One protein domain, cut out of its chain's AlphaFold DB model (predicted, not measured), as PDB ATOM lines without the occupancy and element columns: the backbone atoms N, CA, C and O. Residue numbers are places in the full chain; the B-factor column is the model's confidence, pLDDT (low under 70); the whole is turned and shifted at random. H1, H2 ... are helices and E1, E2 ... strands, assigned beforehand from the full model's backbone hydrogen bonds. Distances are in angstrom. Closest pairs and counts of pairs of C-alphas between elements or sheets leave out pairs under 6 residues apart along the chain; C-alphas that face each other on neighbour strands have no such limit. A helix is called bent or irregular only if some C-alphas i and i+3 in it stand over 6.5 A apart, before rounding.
ATOM      1  N   MET A   1       6.741  10.997 -42.287       95.62
ATOM      2  CA  MET A   1       5.362  10.841 -42.793       95.62
ATOM      3  C   MET A   1       5.315  11.444 -44.176       95.62
ATOM      4  O   MET A   1       5.958  12.470 -44.374       95.62
ATOM      5  N   VAL A   2       4.618  10.797 -45.099       97.12
ATOM      6  CA  VAL A   2       4.496  11.188 -46.506       97.12
ATOM      7  C   VAL A   2       3.100  10.806 -47.001       97.12
ATOM      8  O   VAL A   2       2.488   9.896 -46.444       97.12
ATOM      9  N   ASP A   3       2.598  11.530 -47.989       97.19
ATOM     10  CA  ASP A   3       1.367  11.204 -48.709       97.19
ATOM     11  C   ASP A   3       1.656  10.194 -49.832       97.19
ATOM     12  O   ASP A   3       2.709  10.279 -50.466       97.19
ATOM     13  N   LEU A   4       0.764   9.226 -50.051       95.50
ATOM     14  CA  LEU A   4       0.909   8.207 -51.093       95.50
ATOM     15  C   LEU A   4       0.171   8.627 -52.370       95.50
ATOM     16  O   LEU A   4      -1.017   8.346 -52.536       95.50
ATOM     17  N   SER A   5       0.902   9.279 -53.280       94.12
ATOM     18  CA  SER A   5       0.394   9.719 -54.585       94.12
ATOM     19  C   SER A   5       0.918   8.882 -55.759       94.12
ATOM     20  O   SER A   5       0.133   8.536 -56.630       94.12
ATOM     21  N   ASP A   6       2.206   8.507 -55.797       92.94
ATOM     22  CA  ASP A   6       2.722   7.668 -56.905       92.94
ATOM     23  C   ASP A   6       2.612   6.171 -56.598       92.94
ATOM     24  O   ASP A   6       2.109   5.429 -57.436       92.94
ATOM     25  N   SER A   7       3.130   5.733 -55.439       94.19
ATOM     26  CA  SER A   7       2.927   4.392 -54.876       94.19
ATOM     27  C   SER A   7       3.613   4.205 -53.524       94.19
ATOM     28  O   SER A   7       4.622   4.851 -53.210       94.19
ATOM     29  N   LEU A   8       3.142   3.217 -52.753       95.12
ATOM     30  CA  LEU A   8       3.784   2.804 -51.503       95.12
ATOM     31  C   LEU A   8       5.275   2.486 -51.692       95.12
ATOM     32  O   LEU A   8       6.098   2.867 -50.858       95.12
ATOM     33  N   MET A   9       5.644   1.812 -52.782       93.88
ATOM     34  CA  MET A   9       7.038   1.442 -53.034       93.88
ATOM     35  C   MET A   9       7.921   2.644 -53.374       93.88
ATOM     36  O   MET A   9       9.065   2.704 -52.918       93.88
ATOM     37  N   VAL A  10       7.396   3.625 -54.116       93.62
ATOM     38  CA  VAL A  10       8.127   4.854 -54.458       93.62
ATOM     39  C   VAL A  10       8.302   5.731 -53.225       93.62
ATOM     40  O   VAL A  10       9.437   6.003 -52.819       93.62
ATOM     41  N   GLN A  11       7.205   6.147 -52.587       95.44
ATOM     42  CA  GLN A  11       7.288   7.047 -51.434       95.44
ATOM     43  C   GLN A  11       7.892   6.356 -50.209       95.44
ATOM     44  O   GLN A  11       8.642   6.984 -49.462       95.44
ATOM     45  N   GLY A  12       7.642   5.060 -50.008       96.38
ATOM     46  CA  GLY A  12       8.288   4.280 -48.954       96.38
ATOM     47  C   GLY A  12       9.801   4.177 -49.157       96.38
ATOM     48  O   GLY A  12      10.560   4.371 -48.208       96.38
ATOM     49  N   GLY A  13      10.261   3.961 -50.395       95.94
ATOM     50  CA  GLY A  13      11.686   3.946 -50.727       95.94
ATOM     51  C   GLY A  13      12.353   5.303 -50.498       95.94
ATOM     52  O   GLY A  13      13.418   5.377 -49.883       95.94
ATOM     53  N   GLN A  14      11.698   6.389 -50.917       96.56
ATOM     54  CA  GLN A  14      12.155   7.760 -50.666       96.56
ATOM     55  C   GLN A  14      12.203   8.080 -49.167       96.56
ATOM     56  O   GLN A  14      13.193   8.638 -48.689       96.56
ATOM     57  N   LEU A  15      11.176   7.686 -48.405       98.00
ATOM     58  CA  LEU A  15      11.120   7.862 -46.953       98.00
ATOM     59  C   LEU A  15      12.253   7.100 -46.254       98.00
ATOM     60  O   LEU A  15      12.922   7.666 -45.386       98.00
ATOM     61  N   ALA A  16      12.494   5.847 -46.649       98.06
ATOM     62  CA  ALA A  16      13.579   5.016 -46.133       98.06
ATOM     63  C   ALA A  16      14.951   5.650 -46.409       98.06
ATOM     64  O   ALA A  16      15.763   5.803 -45.494       98.06
ATOM     65  N   ALA A  17      15.185   6.087 -47.653       98.25
ATOM     66  CA  ALA A  17      16.432   6.715 -48.078       98.25
ATOM     67  C   ALA A  17      16.696   8.045 -47.355       98.25
ATOM     68  O   ALA A  17      17.786   8.246 -46.824       98.25
ATOM     69  N   ALA A  18      15.695   8.927 -47.277       98.31
ATOM     70  CA  ALA A  18      15.808  10.210 -46.582       98.31
ATOM     71  C   ALA A  18      16.036  10.052 -45.069       98.31
ATOM     72  O   ALA A  18      16.638  10.921 -44.441       98.31
ATOM     73  N   SER A  19      15.566   8.943 -44.489       98.12
ATOM     74  CA  SER A  19      15.681   8.663 -43.053       98.12
ATOM     75  C   SER A  19      16.893   7.796 -42.687       98.12
ATOM     76  O   SER A  19      17.216   7.693 -41.508       98.12
ATOM     77  N   GLY A  20      17.568   7.168 -43.658       98.31
ATOM     78  CA  GLY A  20      18.698   6.261 -43.411       98.31
ATOM     79  C   GLY A  20      18.307   4.959 -42.699       98.31
ATOM     80  O   GLY A  20      19.044   4.492 -41.831       98.31
ATOM     81  N   VAL A  21      17.134   4.404 -43.022       98.56
ATOM     82  CA  VAL A  21      16.559   3.204 -42.380       98.56
ATOM     83  C   VAL A  21      16.024   2.207 -43.410       98.56
ATOM     84  O   VAL A  21      15.920   2.520 -44.597       98.56
ATOM     85  N   SER A  22      15.647   1.013 -42.947       98.38
ATOM     86  CA  SER A  22      14.838   0.060 -43.709       98.38
ATOM     87  C   SER A  22      13.392   0.057 -43.206       98.38
ATOM     88  O   SER A  22      13.152   0.090 -41.995       98.38
ATOM     89  N   LEU A  23      12.434   0.003 -44.129       98.25
ATOM     90  CA  LEU A  23      11.027  -0.268 -43.832       98.25
ATOM     91  C   LEU A  23      10.775  -1.764 -44.052       98.25
ATOM     92  O   LEU A  23      10.726  -2.237 -45.189       98.25
ATOM     93  N   ALA A  24      10.658  -2.514 -42.960       97.56
ATOM     94  CA  ALA A  24      10.349  -3.938 -42.978       97.56
ATOM     95  C   ALA A  24       8.827  -4.119 -43.020       97.56
ATOM     96  O   ALA A  24       8.156  -4.089 -41.986       97.56
ATOM     97  N   LEU A  25       8.282  -4.254 -44.227       97.06
ATOM     98  CA  LEU A  25       6.853  -4.443 -44.459       97.06
ATOM     99  C   LEU A  25       6.466  -5.909 -44.275       97.06
ATOM    100  O   LEU A  25       7.274  -6.809 -44.492       97.06
ATOM    101  N   ASN A  26       5.219  -6.157 -43.879       95.19
ATOM    102  CA  ASN A  26       4.713  -7.508 -43.665       95.19
ATOM    103  C   ASN A  26       3.322  -7.666 -44.285       95.19
ATOM    104  O   ASN A  26       2.342  -7.123 -43.780       95.19
ATOM    105  N   GLN A  27       3.228  -8.474 -45.344       92.38
ATOM    106  CA  GLN A  27       1.976  -8.739 -46.068       92.38
ATOM    107  C   GLN A  27       0.850  -9.259 -45.165       92.38
ATOM    108  O   GLN A  27      -0.310  -8.898 -45.345       92.38
ATOM    109  N   THR A  28       1.178 -10.052 -44.143       94.50
ATOM    110  CA  THR A  28       0.166 -10.569 -43.210       94.50
ATOM    111  C   THR A  28      -0.486  -9.468 -42.381       94.50
ATOM    112  O   THR A  28      -1.616  -9.646 -41.944       94.50
ATOM    113  N   LEU A  29       0.190  -8.330 -42.183       96.12
ATOM    114  CA  LEU A  29      -0.375  -7.178 -41.486       96.12
ATOM    115  C   LEU A  29      -1.337  -6.385 -42.377       96.12
ATOM    116  O   LEU A  29      -2.382  -5.960 -41.901       96.12
ATOM    117  N   PHE A  30      -1.047  -6.247 -43.676       94.81
ATOM    118  CA  PHE A  30      -2.006  -5.663 -44.625       94.81
ATOM    119  C   PHE A  30      -3.295  -6.484 -44.685       94.81
ATOM    120  O   PHE A  30      -4.384  -5.923 -44.647       94.81
ATOM    121  N   ALA A  31      -3.170  -7.814 -44.705       92.44
ATOM    122  CA  ALA A  31      -4.303  -8.733 -44.756       92.44
ATOM    123  C   ALA A  31      -5.199  -8.717 -43.498       92.44
ATOM    124  O   ALA A  31      -6.233  -9.380 -43.484       92.44
ATOM    125  N   GLN A  32      -4.813  -7.989 -42.441       92.88
ATOM    126  CA  GLN A  32      -5.653  -7.773 -41.256       92.88
ATOM    127  C   GLN A  32      -6.647  -6.618 -41.418       92.88
ATOM    128  O   GLN A  32      -7.522  -6.478 -40.569       92.88
ATOM    129  N   SER A  33      -6.518  -5.785 -42.458       92.81
ATOM    130  CA  SER A  33      -7.540  -4.787 -42.792       92.81
ATOM    131  C   SER A  33      -8.818  -5.491 -43.248       92.81
ATOM    132  O   SER A  33      -8.769  -6.432 -44.045       92.81
ATOM    133  N   ASP A  34      -9.962  -5.018 -42.756       89.12
ATOM    134  CA  ASP A  34     -11.274  -5.561 -43.122       89.12
ATOM    135  C   ASP A  34     -11.532  -5.404 -44.635       89.12
ATOM    136  O   ASP A  34     -12.126  -6.275 -45.275       89.12
ATOM    137  N   GLU A  35     -10.997  -4.334 -45.227       92.50
ATOM    138  CA  GLU A  35     -11.110  -3.980 -46.641       92.50
ATOM    139  C   GLU A  35     -10.216  -4.830 -47.561       92.50
ATOM    140  O   GLU A  35     -10.479  -4.928 -48.764       92.50
ATOM    141  N   PHE A  36      -9.177  -5.486 -47.025       95.81
ATOM    142  CA  PHE A  36      -8.249  -6.286 -47.831       95.81
ATOM    143  C   PHE A  36      -8.970  -7.407 -48.587       95.81
ATOM    144  O   PHE A  36      -8.697  -7.644 -49.764       95.81
ATOM    145  N   ASN A  37      -9.916  -8.086 -47.931       95.38
ATOM    146  CA  ASN A  37     -10.650  -9.192 -48.546       95.38
ATOM    147  C   ASN A  37     -11.515  -8.721 -49.720       95.38
ATOM    148  O   ASN A  37     -11.587  -9.408 -50.736       95.38
ATOM    149  N   GLU A  38     -12.148  -7.553 -49.601       95.94
ATOM    150  CA  GLU A  38     -12.957  -6.976 -50.677       95.94
ATOM    151  C   GLU A  38     -12.084  -6.632 -51.888       95.94
ATOM    152  O   GLU A  38     -12.388  -7.052 -53.007       95.94
ATOM    153  N   LEU A  39     -10.948  -5.964 -51.661       95.88
ATOM    154  CA  LEU A  39     -10.004  -5.611 -52.723       95.88
ATOM    155  C   LEU A  39      -9.389  -6.854 -53.389       95.88
ATOM    156  O   LEU A  39      -9.279  -6.922 -54.614       95.88
ATOM    157  N   ASN A  40      -9.033  -7.867 -52.597       96.62
ATOM    158  CA  ASN A  40      -8.476  -9.121 -53.099       96.62
ATOM    159  C   ASN A  40      -9.494  -9.933 -53.918       96.62
ATOM    160  O   ASN A  40      -9.138 -10.535 -54.934       96.62
ATOM    161  N   ASN A  41     -10.769  -9.928 -53.520       97.25
ATOM    162  CA  ASN A  41     -11.839 -10.563 -54.291       97.25
ATOM    163  C   ASN A  41     -12.024  -9.884 -55.655       97.25
ATOM    164  O   ASN A  41     -12.135 -10.581 -56.662       97.25
ATOM    165  N   LEU A  42     -11.981  -8.547 -55.705       97.38
ATOM    166  CA  LEU A  42     -12.041  -7.789 -56.961       97.38
ATOM    167  C   LEU A  42     -10.857  -8.104 -57.880       97.38
ATOM    168  O   LEU A  42     -11.051  -8.344 -59.070       97.38
ATOM    169  N   ALA A  43      -9.637  -8.152 -57.334       95.94
ATOM    170  CA  ALA A  43      -8.453  -8.552 -58.095       95.94
ATOM    171  C   ALA A  43      -8.624  -9.965 -58.677       95.94
ATOM    172  O   ALA A  43      -8.398 -10.183 -59.868       95.94
ATOM    173  N   THR A  44      -9.117 -10.901 -57.860       97.00
ATOM    174  CA  THR A  44      -9.378 -12.287 -58.272       97.00
ATOM    175  C   THR A  44     -10.410 -12.367 -59.402       97.00
ATOM    176  O   THR A  44     -10.192 -13.095 -60.369       97.00
ATOM    177  N   GLU A  45     -11.505 -11.604 -59.327       98.19
ATOM    178  CA  GLU A  45     -12.575 -11.601 -60.339       98.19
ATOM    179  C   GLU A  45     -12.063 -11.216 -61.735       98.19
ATOM    180  O   GLU A  45     -12.511 -11.767 -62.744       98.19
ATOM    181  N   ILE A  46     -11.077 -10.319 -61.798       97.19
ATOM    182  CA  ILE A  46     -10.502  -9.847 -63.062       97.19
ATOM    183  C   ILE A  46      -9.181 -10.537 -63.440       97.19
ATOM    184  O   ILE A  46      -8.550 -10.142 -64.420       97.19
ATOM    185  N   ASN A  47      -8.772 -11.581 -62.709       96.00
ATOM    186  CA  ASN A  47      -7.479 -12.265 -62.857       96.00
ATOM    187  C   ASN A  47      -6.260 -11.327 -62.708       96.00
ATOM    188  O   ASN A  47      -5.273 -11.461 -63.435       96.00
ATOM    189  N   ALA A  48      -6.334 -10.375 -61.780       93.25
ATOM    190  CA  ALA A  48      -5.228  -9.517 -61.370       93.25
ATOM    191  C   ALA A  48      -4.632  -9.969 -60.026       93.25
ATOM    192  O   ALA A  48      -5.228 -10.747 -59.285       93.25
ATOM    193  N   ASP A  49      -3.449  -9.445 -59.709       91.06
ATOM    194  CA  ASP A  49      -2.810  -9.596 -58.402       91.06
ATOM    195  C   ASP A  49      -3.036  -8.325 -57.572       91.06
ATOM    196  O   ASP A  49      -2.606  -7.236 -57.964       91.06
ATOM    197  N   VAL A  50      -3.700  -8.469 -56.420       93.44
ATOM    198  CA  VAL A  50      -4.032  -7.358 -55.513       93.44
ATOM    199  C   VAL A  50      -2.793  -6.594 -55.056       93.44
ATOM    200  O   VAL A  50      -2.834  -5.381 -54.846       93.44
ATOM    201  N   TRP A  51      -1.656  -7.277 -54.942       92.56
ATOM    202  CA  TRP A  51      -0.441  -6.655 -54.448       92.56
ATOM    203  C   TRP A  51       0.201  -5.708 -55.449       92.56
ATOM    204  O   TRP A  51       0.894  -4.780 -55.036       92.56
ATOM    205  N   GLN A  52      -0.066  -5.878 -56.745       90.25
ATOM    206  CA  GLN A  52       0.341  -4.892 -57.747       90.25
ATOM    207  C   GLN A  52      -0.343  -3.545 -57.490       90.25
ATOM    208  O   GLN A  52       0.271  -2.503 -57.702       90.25
ATOM    209  N   TRP A  53      -1.573  -3.552 -56.968       92.00
ATOM    210  CA  TRP A  53      -2.286  -2.334 -56.584       92.00
ATOM    211  C   TRP A  53      -1.797  -1.788 -55.248       92.00
ATOM    212  O   TRP A  53      -1.428  -0.626 -55.180       92.00
ATOM    213  N   ILE A  54      -1.702  -2.624 -54.211       93.56
ATOM    214  CA  ILE A  54      -1.282  -2.173 -52.869       93.56
ATOM    215  C   ILE A  54       0.147  -1.605 -52.875       93.56
ATOM    216  O   ILE A  54       0.442  -0.642 -52.171       93.56
ATOM    217  N   LEU A  55       1.064  -2.219 -53.632       93.06
ATOM    218  CA  LEU A  55       2.478  -1.833 -53.632       93.06
ATOM    219  C   LEU A  55       2.817  -0.831 -54.741       93.06
ATOM    220  O   LEU A  55       3.648   0.058 -54.534       93.06
ATOM    221  N   GLY A  56       2.227  -1.010 -55.925       90.69
ATOM    222  CA  GLY A  56       2.563  -0.263 -57.140       90.69
ATOM    223  C   GLY A  56       1.501   0.735 -57.597       90.69
ATOM    224  O   GLY A  56       1.825   1.594 -58.416       90.69
ATOM    225  N   GLY A  57       0.273   0.636 -57.084       90.06
ATOM    226  CA  GLY A  57      -0.796   1.603 -57.323       90.06
ATOM    227  C   GLY A  57      -0.519   2.932 -56.624       90.06
ATOM    228  O   GLY A  57       0.221   2.980 -55.643       90.06
ATOM    229  N   GLY A  58      -1.093   3.998 -57.170       89.06
ATOM    230  CA  GLY A  58      -0.991   5.362 -56.658       89.06
ATOM    231  C   GLY A  58      -2.357   6.039 -56.612       89.06
ATOM    232  O   GLY A  58      -3.378   5.407 -56.873       89.06
ATOM    233  N   GLU A  59      -2.358   7.342 -56.329       93.75
ATOM    234  CA  GLU A  59      -3.548   8.192 -56.173       93.75
ATOM    235  C   GLU A  59      -4.495   7.755 -55.041       93.75
ATOM    236  O   GLU A  59      -5.677   8.099 -55.042       93.75
ATOM    237  N   ASP A  60      -3.979   7.040 -54.039       92.56
ATOM    238  CA  ASP A  60      -4.744   6.697 -52.836       92.56
ATOM    239  C   ASP A  60      -4.905   7.904 -51.896       92.56
ATOM    240  O   ASP A  60      -5.886   7.983 -51.153       92.56
ATOM    241  N   HIS A  61      -3.953   8.851 -51.916       93.31
ATOM    242  CA  HIS A  61      -3.921  10.047 -51.049       93.31
ATOM    243  C   HIS A  61      -4.052   9.706 -49.552       93.31
ATOM    244  O   HIS A  61      -4.648  10.441 -48.755       93.31
ATOM    245  N   VAL A  62      -3.518   8.543 -49.164       94.62
ATOM    246  CA  VAL A  62      -3.411   8.093 -47.771       94.62
ATOM    247  C   VAL A  62      -2.026   8.408 -47.211       94.62
ATOM    248  O   VAL A  62      -1.038   8.507 -47.934       94.62
ATOM    249  N   LEU A  63      -1.922   8.529 -45.886       97.31
ATOM    250  CA  LEU A  63      -0.660   8.869 -45.229       97.31
ATOM    251  C   LEU A  63       0.142   7.621 -44.845       97.31
ATOM    252  O   LEU A  63      -0.308   6.807 -44.040       97.31
ATOM    253  N   LEU A  64       1.392   7.544 -45.305       97.62
ATOM    254  CA  LEU A  64       2.401   6.633 -44.768       97.62
ATOM    255  C   LEU A  64       3.153   7.314 -43.618       97.62
ATOM    256  O   LEU A  64       3.891   8.290 -43.807       97.62
ATOM    257  N   ALA A  65       3.001   6.788 -42.403       97.81
ATOM    258  CA  ALA A  65       3.589   7.356 -41.194       97.81
ATOM    259  C   ALA A  65       4.363   6.319 -40.369       97.81
ATOM    260  O   ALA A  65       3.999   5.153 -40.292       97.81
ATOM    261  N   THR A  66       5.424   6.779 -39.703       98.06
ATOM    262  CA  THR A  66       6.244   5.985 -38.779       98.06
ATOM    263  C   THR A  66       6.198   6.626 -37.399       98.06
ATOM    264  O   THR A  66       6.393   7.837 -37.272       98.06
ATOM    265  N   GLY A  67       5.976   5.840 -36.352       97.00
ATOM    266  CA  GLY A  67       5.876   6.343 -34.988       97.00
ATOM    267  C   GLY A  67       5.485   5.239 -34.019       97.00
ATOM    268  O   GLY A  67       5.474   4.065 -34.374       97.00
ATOM    269  N   LYS A  68       5.165   5.613 -32.781       96.12
ATOM    270  CA  LYS A  68       4.662   4.681 -31.764       96.12
ATOM    271  C   LYS A  68       3.178   4.935 -31.544       96.12
ATOM    272  O   LYS A  68       2.798   6.092 -31.394       96.12
ATOM    273  N   ASN A  69       2.382   3.867 -31.468       94.31
ATOM    274  CA  ASN A  69       0.942   3.923 -31.188       94.31
ATOM    275  C   ASN A  69       0.182   4.900 -32.106       94.31
ATOM    276  O   ASN A  69      -0.665   5.662 -31.642       94.31
ATOM    277  N   LEU A  70       0.533   4.918 -33.394       95.38
ATOM    278  CA  LEU A  70      -0.197   5.704 -34.383       95.38
ATOM    279  C   LEU A  70      -1.548   5.035 -34.685       95.38
ATOM    280  O   LEU A  70      -1.616   3.805 -34.687       95.38
ATOM    281  N   PRO A  71      -2.617   5.812 -34.937       94.12
ATOM    282  CA  PRO A  71      -3.853   5.262 -35.481       94.12
ATOM    283  C   PRO A  71      -3.646   4.812 -36.937       94.12
ATOM    284  O   PRO A  71      -2.746   5.302 -37.617       94.12
ATOM    285  N   GLY A  72      -4.521   3.931 -37.424       93.00
ATOM    286  CA  GLY A  72      -4.503   3.428 -38.799       93.00
ATOM    287  C   GLY A  72      -4.021   1.982 -38.907       93.00
ATOM    288  O   GLY A  72      -3.909   1.273 -37.905       93.00
ATOM    289  N   LEU A  73      -3.759   1.547 -40.139       95.50
ATOM    290  CA  LEU A  73      -3.305   0.193 -40.430       95.50
ATOM    291  C   LEU A  73      -1.801   0.075 -40.163       95.50
ATOM    292  O   LEU A  73      -0.979   0.704 -40.828       95.50
ATOM    293  N   HIS A  74      -1.433  -0.747 -39.183       96.75
ATOM    294  CA  HIS A  74      -0.039  -1.110 -38.966       96.75
ATOM    295  C   HIS A  74       0.383  -2.114 -40.040       96.75
ATOM    296  O   HIS A  74      -0.195  -3.188 -40.110       96.75
ATOM    297  N   ILE A  75       1.381  -1.769 -40.857       97.00
ATOM    298  CA  ILE A  75       1.799  -2.568 -42.026       97.00
ATOM    299  C   ILE A  75       3.239  -3.098 -41.947       97.00
ATOM    300  O   ILE A  75       3.691  -3.827 -42.833       97.00
ATOM    301  N   GLY A  76       3.985  -2.729 -40.905       97.44
ATOM    302  CA  GLY A  76       5.390  -3.092 -40.761       97.44
ATOM    303  C   GLY A  76       6.151  -2.194 -39.794       97.44
ATOM    304  O   GLY A  76       5.581  -1.316 -39.148       97.44
ATOM    305  N   GLU A  77       7.463  -2.395 -39.733       98.06
ATOM    306  CA  GLU A  77       8.342  -1.759 -38.754       98.06
ATOM    307  C   GLU A  77       9.489  -0.975 -39.403       98.06
ATOM    308  O   GLU A  77       9.919  -1.248 -40.524       98.06
ATOM    309  N   VAL A  78      10.024  -0.003 -38.660       98.44
ATOM    310  CA  VAL A  78      11.267   0.692 -39.018       98.44
ATOM    311  C   VAL A  78      12.435  -0.029 -38.357       98.44
ATOM    312  O   VAL A  78      12.484  -0.132 -37.131       98.44
ATOM    313  N   VAL A  79      13.401  -0.480 -39.154       98.56
ATOM    314  CA  VAL A  79      14.577  -1.220 -38.678       98.56
ATOM    315  C   VAL A  79      15.877  -0.612 -39.209       98.56
ATOM    316  O   VAL A  79      15.886   0.165 -40.166       98.56
ATOM    317  N   ALA A  80      17.004  -0.956 -38.582       98.44
ATOM    318  CA  ALA A  80      18.318  -0.565 -39.089       98.44
ATOM    319  C   ALA A  80      18.579  -1.216 -40.460       98.44
ATOM    320  O   ALA A  80      18.337  -2.409 -40.638       98.44
ATOM    321  N   GLY A  81      19.086  -0.441 -41.421       97.50
ATOM    322  CA  GLY A  81      19.340  -0.900 -42.787       97.50
ATOM    323  C   GLY A  81      18.978   0.164 -43.818       97.50
ATOM    324  O   GLY A  81      19.023   1.354 -43.519       97.50
ATOM    325  N   SER A  82      18.615  -0.268 -45.025       96.75
ATOM    326  CA  SER A  82      18.223   0.610 -46.130       96.75
ATOM    327  C   SER A  82      17.117  -0.007 -46.981       96.75
ATOM    328  O   SER A  82      17.146  -1.211 -47.232       96.75
ATOM    329  N   GLY A  83      16.227   0.832 -47.510       95.94
ATOM    330  CA  GLY A  83      15.227   0.440 -48.506       95.94
ATOM    331  C   GLY A  83      13.973  -0.192 -47.904       95.94
ATOM    332  O   GLY A  83      13.648   0.039 -46.742       95.94
ATOM    333  N   ILE A  84      13.247  -0.960 -48.713       95.62
ATOM    334  CA  ILE A  84      12.056  -1.707 -48.294       95.62
ATOM    335  C   ILE A  84      12.399  -3.198 -48.281       95.62
ATOM    336  O   ILE A  84      13.060  -3.694 -49.191       95.62
TER     337      ILE A  84
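This is residues 1 to 84 of the 101 residues of the protein "Unannotated protein" of freshwater metagenome (UniProt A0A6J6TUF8). Helix H1 packs on two small separate sheets of two antiparallel strands each, the sheet E1 E3 by its residues 8 to 15 and the sheet E2 E4 by its residues 12 to 19. From E2 the chain runs out through short H2 to H3, which makes the far end of the domain, and comes back through H4, which joins H3 to the beginning of H1, before it reaches E3. The printed part has 84 residues, with four named helices and four named strands in the order E1 H1 E2 H2 H3 H4 E3 E4; both sheets are antiparallel and the class is mixed, helices and strands. The whole is compact, with a radius of gyration of the C-alphas of 13.2 A, and elongated in outline, spanning 40 by 24 by 21 A.

E2, residues 22 to 25, and E4, residues 76 to 79, are antiparallel neighbours at 160 degrees; N 24 and O 77 are 2.8 A apart, within hydrogen-bond range. Residues 22 to 23 of E2 also pair with residues 83 to 84, parallel. H1, residues 8 to 19, comes closest to E2 at the C-alphas of Ala 16 and Ser 22, 5.7 A apart. In the other sheet E1, residues 2 to 4, and E3, residues 62 to 64, are antiparallel at 134 degrees, with N 64 and O 2 at 2.8 A, within hydrogen-bond range. The closest C-alphas of E1 and H1 are those of Leu 4 and Gln 11, 6.5 A apart. H4, residues 50 to 56, touches H1 at residues 8 to 9 of H1 alone, closest at the C-alphas of Leu 8 and Leu 55, 5.3 A, with a steep tilt of 40 degrees, the same way. H3, residues 34 to 45, touches H4 with its residues 39 to 44 alone, about perpendicular at 75 degrees; the C-alphas of Ala 43 and Val 50 are closest, 5.3 A. H2, residues 27 to 30, is close to but not clearly touching H3, with the C-alphas of Phe 30 and Phe 36 at 7.0 A. H1 and H3 are apart. Every O i to N i+4 pair is within hydrogen-bond range in H1 and H4, and 7 of 8 in H3; H2 is too short for such a pair.

E1 begins at C-alpha 2, (4.496, 11.188, -46.506), and is 6.5 A long; E3 is 6.7 A. H1 is 15.7 A long, from C-alpha 8 at (3.784, 2.804, -51.503). E2 is 9.2 A and H2 5.2 A. H3 is 18.3 A long and irregular, but only just: C-alphas 34 and 37 are 6.6 A apart. H4 is 9.8 A. E4, 9.6 A, ends at C-alpha 79, (14.577, -1.220, -38.678).

The two C-alphas farthest apart are those of Gly 20 and Glu 45, 39.8 A. The link from E3 to E4, 11 residues, is long; the other links between named elements are tight. The printed part has no cut, and no printed residue has a pLDDT under 70.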